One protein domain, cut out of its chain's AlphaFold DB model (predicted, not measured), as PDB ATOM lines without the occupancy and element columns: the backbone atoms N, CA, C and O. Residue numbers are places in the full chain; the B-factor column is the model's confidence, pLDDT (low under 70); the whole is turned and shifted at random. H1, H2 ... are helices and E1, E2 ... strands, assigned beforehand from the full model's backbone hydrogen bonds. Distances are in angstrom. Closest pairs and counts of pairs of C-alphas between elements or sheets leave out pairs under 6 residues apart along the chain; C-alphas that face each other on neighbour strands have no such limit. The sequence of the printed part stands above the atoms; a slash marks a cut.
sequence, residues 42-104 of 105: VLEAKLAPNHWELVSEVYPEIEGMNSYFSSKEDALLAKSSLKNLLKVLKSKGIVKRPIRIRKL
ATOM      1  N   VAL A  42     -56.423 -42.510   2.599       92.94
ATOM      2  CA  VAL A  42     -55.038 -42.068   2.460       92.94
ATOM      3  C   VAL A  42     -54.083 -43.252   2.336       92.94
ATOM      4  O   VAL A  42     -54.283 -44.297   2.965       92.94
ATOM      5  N   LEU A  43     -53.045 -43.096   1.515       94.12
ATOM      6  CA  LEU A  43     -51.934 -44.029   1.391       94.12
ATOM      7  C   LEU A  43     -50.767 -43.603   2.271       94.12
ATOM      8  O   LEU A  43     -50.223 -42.509   2.136       94.12
ATOM      9  N   GLU A  44     -50.339 -44.526   3.127       95.12
ATOM     10  CA  GLU A  44     -49.223 -44.318   4.045       95.12
ATOM     11  C   GLU A  44     -48.194 -45.438   3.909       95.12
ATOM     12  O   GLU A  44     -48.547 -46.610   3.723       95.12
ATOM     13  N   ALA A  45     -46.921 -45.093   4.061       95.50
ATOM     14  CA  ALA A  45     -45.810 -46.023   4.150       95.50
ATOM     15  C   ALA A  45     -45.289 -46.119   5.591       95.50
ATOM     16  O   ALA A  45     -45.275 -45.150   6.347       95.50
ATOM     17  N   LYS A  46     -44.869 -47.323   5.990       96.56
ATOM     18  CA  LYS A  46     -44.353 -47.577   7.338       96.56
ATOM     19  C   LYS A  46     -42.912 -47.085   7.463       96.56
ATOM     20  O   LYS A  46     -42.025 -47.588   6.766       96.56
ATOM     21  N   LEU A  47     -42.668 -46.173   8.400       93.56
ATOM     22  CA  LEU A  47     -41.324 -45.697   8.725       93.56
ATOM     23  C   LEU A  47     -40.707 -46.441   9.910       93.56
ATOM     24  O   LEU A  47     -39.541 -46.821   9.840       93.56
ATOM     25  N   ALA A  48     -41.503 -46.711  10.947       91.50
ATOM     26  CA  ALA A  48     -41.076 -47.401  12.163       91.50
ATOM     27  C   ALA A  48     -42.252 -48.191  12.785       91.50
ATOM     28  O   ALA A  48     -43.373 -48.165  12.258       91.50
ATOM     29  N   PRO A  49     -42.055 -48.947  13.883       91.75
ATOM     30  CA  PRO A  49     -43.169 -49.487  14.660       91.75
ATOM     31  C   PRO A  49     -44.143 -48.369  15.050       91.75
ATOM     32  O   PRO A  49     -43.724 -47.331  15.543       91.75
ATOM     33  N   ASN A  50     -45.436 -48.561  14.779       91.56
ATOM     34  CA  ASN A  50     -46.505 -47.578  15.018       91.56
ATOM     35  C   ASN A  50     -46.346 -46.210  14.329       91.56
ATOM     36  O   ASN A  50     -47.192 -45.345  14.525       91.56
ATOM     37  N   HIS A  51     -45.344 -46.036  13.465       94.62
ATOM     38  CA  HIS A  51     -45.107 -44.792  12.745       94.62
ATOM     39  C   HIS A  51     -45.310 -44.987  11.240       94.62
ATOM     40  O   HIS A  51     -44.653 -45.814  10.592       94.62
ATOM     41  N   TRP A  52     -46.263 -44.229  10.710       96.25
ATOM     42  CA  TRP A  52     -46.708 -44.256   9.325       96.25
ATOM     43  C   TRP A  52     -46.792 -42.826   8.825       96.25
ATOM     44  O   TRP A  52     -47.282 -41.961   9.546       96.25
ATOM     45  N   GLU A  53     -46.348 -42.607   7.598       94.56
ATOM     46  CA  GLU A  53     -46.316 -41.285   6.983       94.56
ATOM     47  C   GLU A  53     -46.829 -41.373   5.545       94.56
ATOM     48  O   GLU A  53     -46.879 -42.466   4.969       94.56
ATOM     49  N   LEU A  54     -47.278 -40.252   4.978       92.00
ATOM     50  CA  LEU A  54     -47.831 -40.223   3.625       92.00
ATOM     51  C   LEU A  54     -46.807 -40.740   2.617       92.00
ATOM     52  O   LEU A  54     -45.614 -40.463   2.709       92.00
ATOM     53  N   VAL A  55     -47.285 -41.468   1.611       92.31
ATOM     54  CA  VAL A  55     -46.399 -41.985   0.558       92.31
ATOM     55  C   VAL A  55     -45.668 -40.876  -0.205       92.31
ATOM     56  O   VAL A  55     -44.557 -41.129  -0.657       92.31
ATOM     57  N   SER A  56     -46.248 -39.674  -0.301       89.50
ATOM     58  CA  SER A  56     -45.614 -38.489  -0.897       89.50
ATOM     59  C   SER A  56     -44.402 -37.985  -0.115       89.50
ATOM     60  O   SER A  56     -43.426 -37.582  -0.731       89.50
ATOM     61  N   GLU A  57     -44.429 -38.055   1.219       90.44
ATOM     62  CA  GLU A  57     -43.295 -37.629   2.055       90.44
ATOM     63  C   GLU A  57     -42.207 -38.707   2.111       90.44
ATOM     64  O   GLU A  57     -41.014 -38.420   2.145       90.44
ATOM     65  N   VAL A  58     -42.617 -39.980   2.098       91.50
ATOM     66  CA  VAL A  58     -41.691 -41.116   2.210       91.50
ATOM     67  C   VAL A  58     -40.939 -41.389   0.907       91.50
ATOM     68  O   VAL A  58     -39.828 -41.922   0.942       91.50
ATOM     69  N   TYR A  59     -41.547 -41.068  -0.234       90.62
ATOM     70  CA  TYR A  59     -40.971 -41.267  -1.559       90.62
ATOM     71  C   TYR A  59     -41.053 -39.952  -2.350       90.62
ATOM     72  O   TYR A  59     -41.962 -39.774  -3.163       90.62
ATOM     73  N   PRO A  60     -40.126 -39.006  -2.139       86.12
ATOM     74  CA  PRO A  60     -40.122 -37.752  -2.890       86.12
ATOM     75  C   PRO A  60     -39.937 -37.966  -4.404       86.12
ATOM     76  O   PRO A  60     -40.344 -37.139  -5.211       86.12
ATOM     77  N   GLU A  61     -39.380 -39.104  -4.825       84.12
ATOM     78  CA  GLU A  61     -39.117 -39.438  -6.230       84.12
ATOM     79  C   GLU A  61     -40.381 -39.766  -7.042       84.12
ATOM     80  O   GLU A  61     -40.311 -39.915  -8.263       84.12
ATOM     81  N   ILE A  62     -41.533 -39.909  -6.380       79.75
ATOM     82  CA  ILE A  62     -42.847 -40.099  -7.018       79.75
ATOM     83  C   ILE A  62     -43.699 -38.827  -6.931       79.75
ATOM     84  O   ILE A  62     -44.921 -38.891  -6.756       79.75
ATOM     85  N   GLU A  63     -43.041 -37.672  -7.051       71.19
ATOM     86  CA  GLU A  63     -43.665 -36.353  -7.078       71.19
ATOM     87  C   GLU A  63     -44.869 -36.325  -8.040       71.19
ATOM     88  O   GLU A  63     -44.817 -36.811  -9.171       71.19
ATOM     89  N   GLY A  64     -46.000 -35.808  -7.558       70.00
ATOM     90  CA  GLY A  64     -47.257 -35.761  -8.309       70.00
ATOM     91  C   GLY A  64     -48.189 -36.965  -8.123       70.00
ATOM     92  O   GLY A  64     -49.345 -36.887  -8.552       70.00
ATOM     93  N   MET A  65     -47.773 -38.042  -7.442       76.25
ATOM     94  CA  MET A  65     -48.715 -39.088  -7.021       76.25
ATOM     95  C   MET A  65     -49.626 -38.604  -5.892       76.25
ATOM     96  O   MET A  65     -49.188 -38.019  -4.904       76.25
ATOM     97  N   ASN A  66     -50.922 -38.894  -6.018       80.00
ATOM     98  CA  ASN A  66     -51.879 -38.600  -4.961       80.00
ATOM     99  C   ASN A  66     -51.674 -39.547  -3.776       80.00
ATOM    100  O   ASN A  66     -51.657 -40.766  -3.942       80.00
ATOM    101  N   SER A  67     -51.596 -38.984  -2.572       86.50
ATOM    102  CA  SER A  67     -51.670 -39.744  -1.319       86.50
ATOM    103  C   SER A  67     -53.111 -39.899  -0.822       86.50
ATOM    104  O   SER A  67     -53.360 -40.736   0.036       86.50
ATOM    105  N   TYR A  68     -54.056 -39.132  -1.368       88.62
ATOM    106  CA  TYR A  68     -55.440 -39.016  -0.905       88.62
ATOM    107  C   TYR A  68     -56.437 -39.440  -1.984       88.62
ATOM    108  O   TYR A  68     -56.251 -39.124  -3.160       88.62
ATOM    109  N   PHE A  69     -57.503 -40.125  -1.571       87.56
ATOM    110  CA  PHE A  69     -58.503 -40.720  -2.455       87.56
ATOM    111  C   PHE A  69     -59.902 -40.587  -1.854       87.56
ATOM    112  O   PHE A  69     -60.087 -40.757  -0.649       87.56
ATOM    113  N   SER A  70     -60.894 -40.312  -2.698       85.31
ATOM    114  CA  SER A  70     -62.306 -40.261  -2.305       85.31
ATOM    115  C   SER A  70     -62.960 -41.647  -2.278       85.31
ATOM    116  O   SER A  70     -63.904 -41.850  -1.522       85.31
ATOM    117  N   SER A  71     -62.436 -42.632  -3.020       87.75
ATOM    118  CA  SER A  71     -62.932 -44.017  -3.023       87.75
ATOM    119  C   SER A  71     -61.888 -45.022  -2.519       87.75
ATOM    120  O   SER A  71     -60.671 -44.802  -2.584       87.75
ATOM    121  N   LYS A  72     -62.367 -46.159  -2.001       90.06
ATOM    122  CA  LYS A  72     -61.502 -47.255  -1.541       90.06
ATOM    123  C   LYS A  72     -60.855 -47.959  -2.731       90.06
ATOM    124  O   LYS A  72     -59.713 -48.410  -2.640       90.06
ATOM    125  N   GLU A  73     -61.598 -48.064  -3.821       92.25
ATOM    126  CA  GLU A  73     -61.212 -48.679  -5.082       92.25
ATOM    127  C   GLU A  73     -60.018 -47.932  -5.689       92.25
ATOM    128  O   GLU A  73     -58.993 -48.557  -5.976       92.25
ATOM    129  N   ASP A  74     -60.086 -46.600  -5.758       89.69
ATOM    130  CA  ASP A  74     -58.982 -45.768  -6.251       89.69
ATOM    131  C   ASP A  74     -57.747 -45.899  -5.356       89.69
ATOM    132  O   ASP A  74     -56.629 -46.064  -5.850       89.69
ATOM    133  N   ALA A  75     -57.934 -45.921  -4.031       92.62
ATOM    134  CA  ALA A  75     -56.837 -46.133  -3.089       92.62
ATOM    135  C   ALA A  75     -56.169 -47.514  -3.270       92.62
ATOM    136  O   ALA A  75     -54.944 -47.642  -3.155       92.62
ATOM    137  N   LEU A  76     -56.944 -48.564  -3.571       95.00
ATOM    138  CA  LEU A  76     -56.430 -49.911  -3.852       95.00
ATOM    139  C   LEU A  76     -55.655 -49.967  -5.171       95.00
ATOM    140  O   LEU A  76     -54.559 -50.542  -5.207       95.00
ATOM    141  N   LEU A  77     -56.186 -49.352  -6.227       94.06
ATOM    142  CA  LEU A  77     -55.530 -49.261  -7.532       94.06
ATOM    143  C   LEU A  77     -54.208 -48.495  -7.432       94.06
ATOM    144  O   LEU A  77     -53.168 -48.986  -7.887       94.06
ATOM    145  N   ALA A  78     -54.218 -47.347  -6.758       92.31
ATOM    146  CA  ALA A  78     -53.023 -46.551  -6.520       92.31
ATOM    147  C   ALA A  78     -51.990 -47.313  -5.678       92.31
ATOM    148  O   ALA A  78     -50.817 -47.367  -6.047       92.31
ATOM    149  N   LYS A  79     -52.410 -48.009  -4.609       94.56
ATOM    150  CA  LYS A  79     -51.519 -48.871  -3.810       94.56
ATOM    151  C   LYS A  79     -50.851 -49.956  -4.651       94.56
ATOM    152  O   LYS A  79     -49.659 -50.222  -4.479       94.56
ATOM    153  N   SER A  80     -51.613 -50.632  -5.509       93.62
ATOM    154  CA  SER A  80     -51.095 -51.697  -6.375       93.62
ATOM    155  C   SER A  80     -50.059 -51.150  -7.361       93.62
ATOM    156  O   SER A  80     -48.941 -51.667  -7.446       93.62
ATOM    157  N   SER A  81     -50.399 -50.040  -8.015       92.25
ATOM    158  CA  SER A  81     -49.540 -49.348  -8.978       92.25
ATOM    159  C   SER A  81     -48.246 -48.861  -8.326       92.25
ATOM    160  O   SER A  81     -47.156 -49.171  -8.809       92.25
ATOM    161  N   LEU A  82     -48.343 -48.223  -7.157       92.50
ATOM    162  CA  LEU A  82     -47.194 -47.769  -6.380       92.50
ATOM    163  C   LEU A  82     -46.277 -48.933  -5.981       92.50
ATOM    164  O   LEU A  82     -45.060 -48.855  -6.128       92.50
ATOM    165  N   LYS A  83     -46.833 -50.066  -5.534       92.19
ATOM    166  CA  LYS A  83     -46.027 -51.254  -5.201       92.19
ATOM    167  C   LYS A  83     -45.235 -51.787  -6.393       92.19
ATOM    168  O   LYS A  83     -44.183 -52.388  -6.156       92.19
ATOM    169  N   ASN A  84     -45.749 -51.647  -7.613       91.38
ATOM    170  CA  ASN A  84     -45.054 -52.047  -8.833       91.38
ATOM    171  C   ASN A  84     -43.997 -51.017  -9.226       91.38
ATOM    172  O   ASN A  84     -42.858 -51.405  -9.474       91.38
ATOM    173  N   LEU A  85     -44.317 -49.726  -9.159       90.44
ATOM    174  CA  LEU A  85     -43.347 -48.662  -9.397       90.44
ATOM    175  C   LEU A  85     -42.145 -48.759  -8.447       90.44
ATOM    176  O   LEU A  85     -41.006 -48.775  -8.898       90.44
ATOM    177  N   LEU A  86     -42.375 -48.955  -7.146       91.12
ATOM    178  CA  LEU A  86     -41.300 -49.121  -6.160       91.12
ATOM    179  C   LEU A  86     -40.445 -50.374  -6.399       91.12
ATOM    180  O   LEU A  86     -39.289 -50.412  -5.987       91.12
ATOM    181  N   LYS A  87     -40.977 -51.418  -7.054       90.31
ATOM    182  CA  LYS A  87     -40.144 -52.560  -7.479       90.31
ATOM    183  C   LYS A  87     -39.178 -52.142  -8.584       90.31
ATOM    184  O   LYS A  87     -38.026 -52.554  -8.537       90.31
ATOM    185  N   VAL A  88     -39.642 -51.340  -9.543       89.25
ATOM    186  CA  VAL A  88     -38.808 -50.815 -10.634       89.25
ATOM    187  C   VAL A  88     -37.762 -49.850 -10.080       89.25
ATOM    188  O   VAL A  88     -36.589 -49.975 -10.402       89.25
ATOM    189  N   LEU A  89     -38.158 -48.945  -9.183       88.50
ATOM    190  CA  LEU A  89     -37.254 -47.960  -8.584       88.50
ATOM    191  C   LEU A  89     -36.282 -48.554  -7.553       88.50
ATOM    192  O   LEU A  89     -35.325 -47.885  -7.168       88.50
ATOM    193  N   LYS A  90     -36.452 -49.822  -7.158       87.38
ATOM    194  CA  LYS A  90     -35.476 -50.530  -6.318       87.38
ATOM    195  C   LYS A  90     -34.084 -50.553  -6.960       87.38
ATOM    196  O   LYS A  90     -33.091 -50.464  -6.246       87.38
ATOM    197  N   SER A  91     -33.996 -50.633  -8.293       86.75
ATOM    198  CA  SER A  91     -32.714 -50.558  -9.013       86.75
ATOM    199  C   SER A  91     -32.040 -49.186  -8.902       86.75
ATOM    200  O   SER A  91     -30.832 -49.089  -9.086       86.75
ATOM    201  N   LYS A  92     -32.803 -48.144  -8.554       84.81
ATOM    202  CA  LYS A  92     -32.320 -46.782  -8.302       84.81
ATOM    203  C   LYS A  92     -32.025 -46.514  -6.820       84.81
ATOM    204  O   LYS A  92     -31.863 -45.366  -6.433       84.81
ATOM    205  N   GLY A  93     -31.985 -47.556  -5.986       86.69
ATOM    206  CA  GLY A  93     -31.668 -47.440  -4.561       86.69
ATOM    207  C   GLY A  93     -32.861 -47.141  -3.648       86.69
ATOM    208  O   GLY A  93     -32.678 -47.063  -2.436       86.69
ATOM    209  N   ILE A  94     -34.088 -47.038  -4.178       89.06
ATOM    210  CA  ILE A  94     -35.273 -46.803  -3.341       89.06
ATOM    211  C   ILE A  94     -35.607 -48.050  -2.517       89.06
ATOM    212  O   ILE A  94     -35.820 -49.151  -3.041       89.06
ATOM    213  N   VAL A  95     -35.719 -47.868  -1.201       89.62
ATOM    214  CA  VAL A  95     -36.094 -48.932  -0.266       89.62
ATOM    215  C   VAL A  95     -37.611 -49.032  -0.170       89.62
ATOM    216  O   VAL A  95     -38.289 -48.168   0.382       89.62
ATOM    217  N   LYS A  96     -38.161 -50.141  -0.663       90.12
ATOM    218  CA  LYS A  96     -39.595 -50.420  -0.573       90.12
ATOM    219  C   LYS A  96     -40.029 -50.686   0.872       90.12
ATOM    220  O   LYS A  96     -39.585 -51.653   1.488       90.12
ATOM    221  N   ARG A  97     -40.998 -49.909   1.358       92.50
ATOM    222  CA  ARG A  97     -41.625 -50.060   2.682       92.50
ATOM    223  C   ARG A  97     -43.038 -50.658   2.586       92.50
ATOM    224  O   ARG A  97     -43.673 -50.584   1.527       92.50
ATOM    225  N   PRO A  98     -43.565 -51.263   3.667       94.75
ATOM    226  CA  PRO A  98     -44.976 -51.640   3.752       94.75
ATOM    227  C   PRO A  98     -45.891 -50.427   3.546       94.75
ATOM    228  O   PRO A  98     -45.648 -49.377   4.131       94.75
ATOM    229  N   ILE A  99     -46.949 -50.590   2.745       95.06
ATOM    230  CA  ILE A  99     -47.927 -49.534   2.432       95.06
ATOM    231  C   ILE A  99     -49.316 -49.966   2.905       95.06
ATOM    232  O   ILE A  99     -49.753 -51.090   2.613       95.06
ATOM    233  N   ARG A 100     -50.036 -49.067   3.580       95.38
ATOM    234  CA  ARG A 100     -51.429 -49.262   4.005       95.38
ATOM    235  C   ARG A 100     -52.352 -48.210   3.400       95.38
ATOM    236  O   ARG A 100     -51.905 -47.142   3.003       95.38
ATOM    237  N   ILE A 101     -53.634 -48.556   3.350       96.12
ATOM    238  CA  ILE A 101     -54.717 -47.600   3.124       96.12
ATOM    239  C   ILE A 101     -55.332 -47.347   4.493       96.12
ATOM    240  O   ILE A 101     -55.679 -48.311   5.181       96.12
ATOM    241  N   ARG A 102     -55.452 -46.085   4.890       94.12
ATOM    242  CA  ARG A 102     -56.176 -45.674   6.093       94.12
ATOM    243  C   ARG A 102     -57.427 -44.915   5.670       94.12
ATOM    244  O   ARG A 102     -57.350 -44.063   4.793       94.12
ATOM    245  N   LYS A 103     -58.572 -45.243   6.271       91.38
ATOM    246  CA  LYS A 103     -59.802 -44.466   6.100       91.38
ATOM    247  C   LYS A 103     -59.700 -43.207   6.964       91.38
ATOM    248  O   LYS A 103     -59.323 -43.308   8.131       91.38
ATOM    249  N   LEU A 104     -59.975 -42.053   6.375       84.25
ATOM    250  CA  LEU A 104     -60.153 -40.784   7.065       84.25
ATOM    251  C   LEU A 104     -61.628 -40.740   7.498       84.25
ATOM    252  O   LEU A 104     -62.522 -40.946   6.678       84.25
TER     253      LEU A 104
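Overview. This is residues 42 to 104 of the 105 residues of an uncharacterized protein of Deltaproteobacteria bacterium (UniProt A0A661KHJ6). One long helix, H2, lies over part of a small, strongly twisted sheet of three strands, covering E1 and E3 with its residues 72 to 83, while the hairpin of E1 and E2 turns away from it. The short helix H1 follows directly on E2, and a long stretch with no named element, residues 59 to 71, leads from H1 to the first residue of H2. The printed part has 63 residues with two named helices and three named strands, in the order E1, E2, H1, H2, E3; the sheet's order is E2, E1, E3, all antiparallel, and the class is mixed, helices and strands. It is compact, with a radius of gyration of the C-alphas of 11.1 A, and spans 32 by 25 by 16 A.

Arrangement. Strand E1, residues 42 to 48, is the inner strand, and with E2, residues 51 to 54, it forms a hairpin whose directions stand at 140 degrees. N 45 and O 53 are within hydrogen-bond range at 2.8 A. E1 and E3, residues 99 to 103, are antiparallel at 130 degrees, with N 42 and O 102 2.8 A apart and N 100 and O 44 2.9 A apart. H1, residues 55 to 58, is on the sheet at a height of 7.4 A, only just over none of its strands, with two C-alphas falling on E2 and two on E1. The closest C-alphas of H1 and E1 are those of Glu 44 and Val 55, 5.1 A apart. H2, residues 72 to 92, is on the sheet at a height of 8.2 A, over E1 and E3; on the local plane it runs slantwise to the strands, but only just, at 33 degrees to E1. Its closest C-alphas to E3 are Ala 75 and Ile 101, 6.7 A apart. H1 and H2 are apart. E2, H1 and H2, and E3 form a split strand-helix-strand unit, two strands running the same way with E1 between them, and its crossover is right-handed. In H2, 15 of 17 O i to N i+4 pairs are within hydrogen-bond range; H1 is too short for such a pair.

Along the chain. E1 begins at C-alpha 42, (-55.038, -42.068, 2.460), and is 17.8 A long; E2 measures 10.6 A and H1 5.1 A. H2 runs 30.0 A from C-alpha 72 at (-61.502, -47.255, -1.541), with a kink of 28 degrees near residue 86. E3, 13.4 A long, ends at C-alpha 103, (-59.802, -44.466, 6.100).

Size, cuts and confidence. The C-alphas of Ser 91 and Leu 104 are the two farthest apart, at 33.3 A. The link from H1 to H2 is long, with 13 residues. The printed part has no cut, its mean pLDDT is 90.0, and no printed residue is under 70.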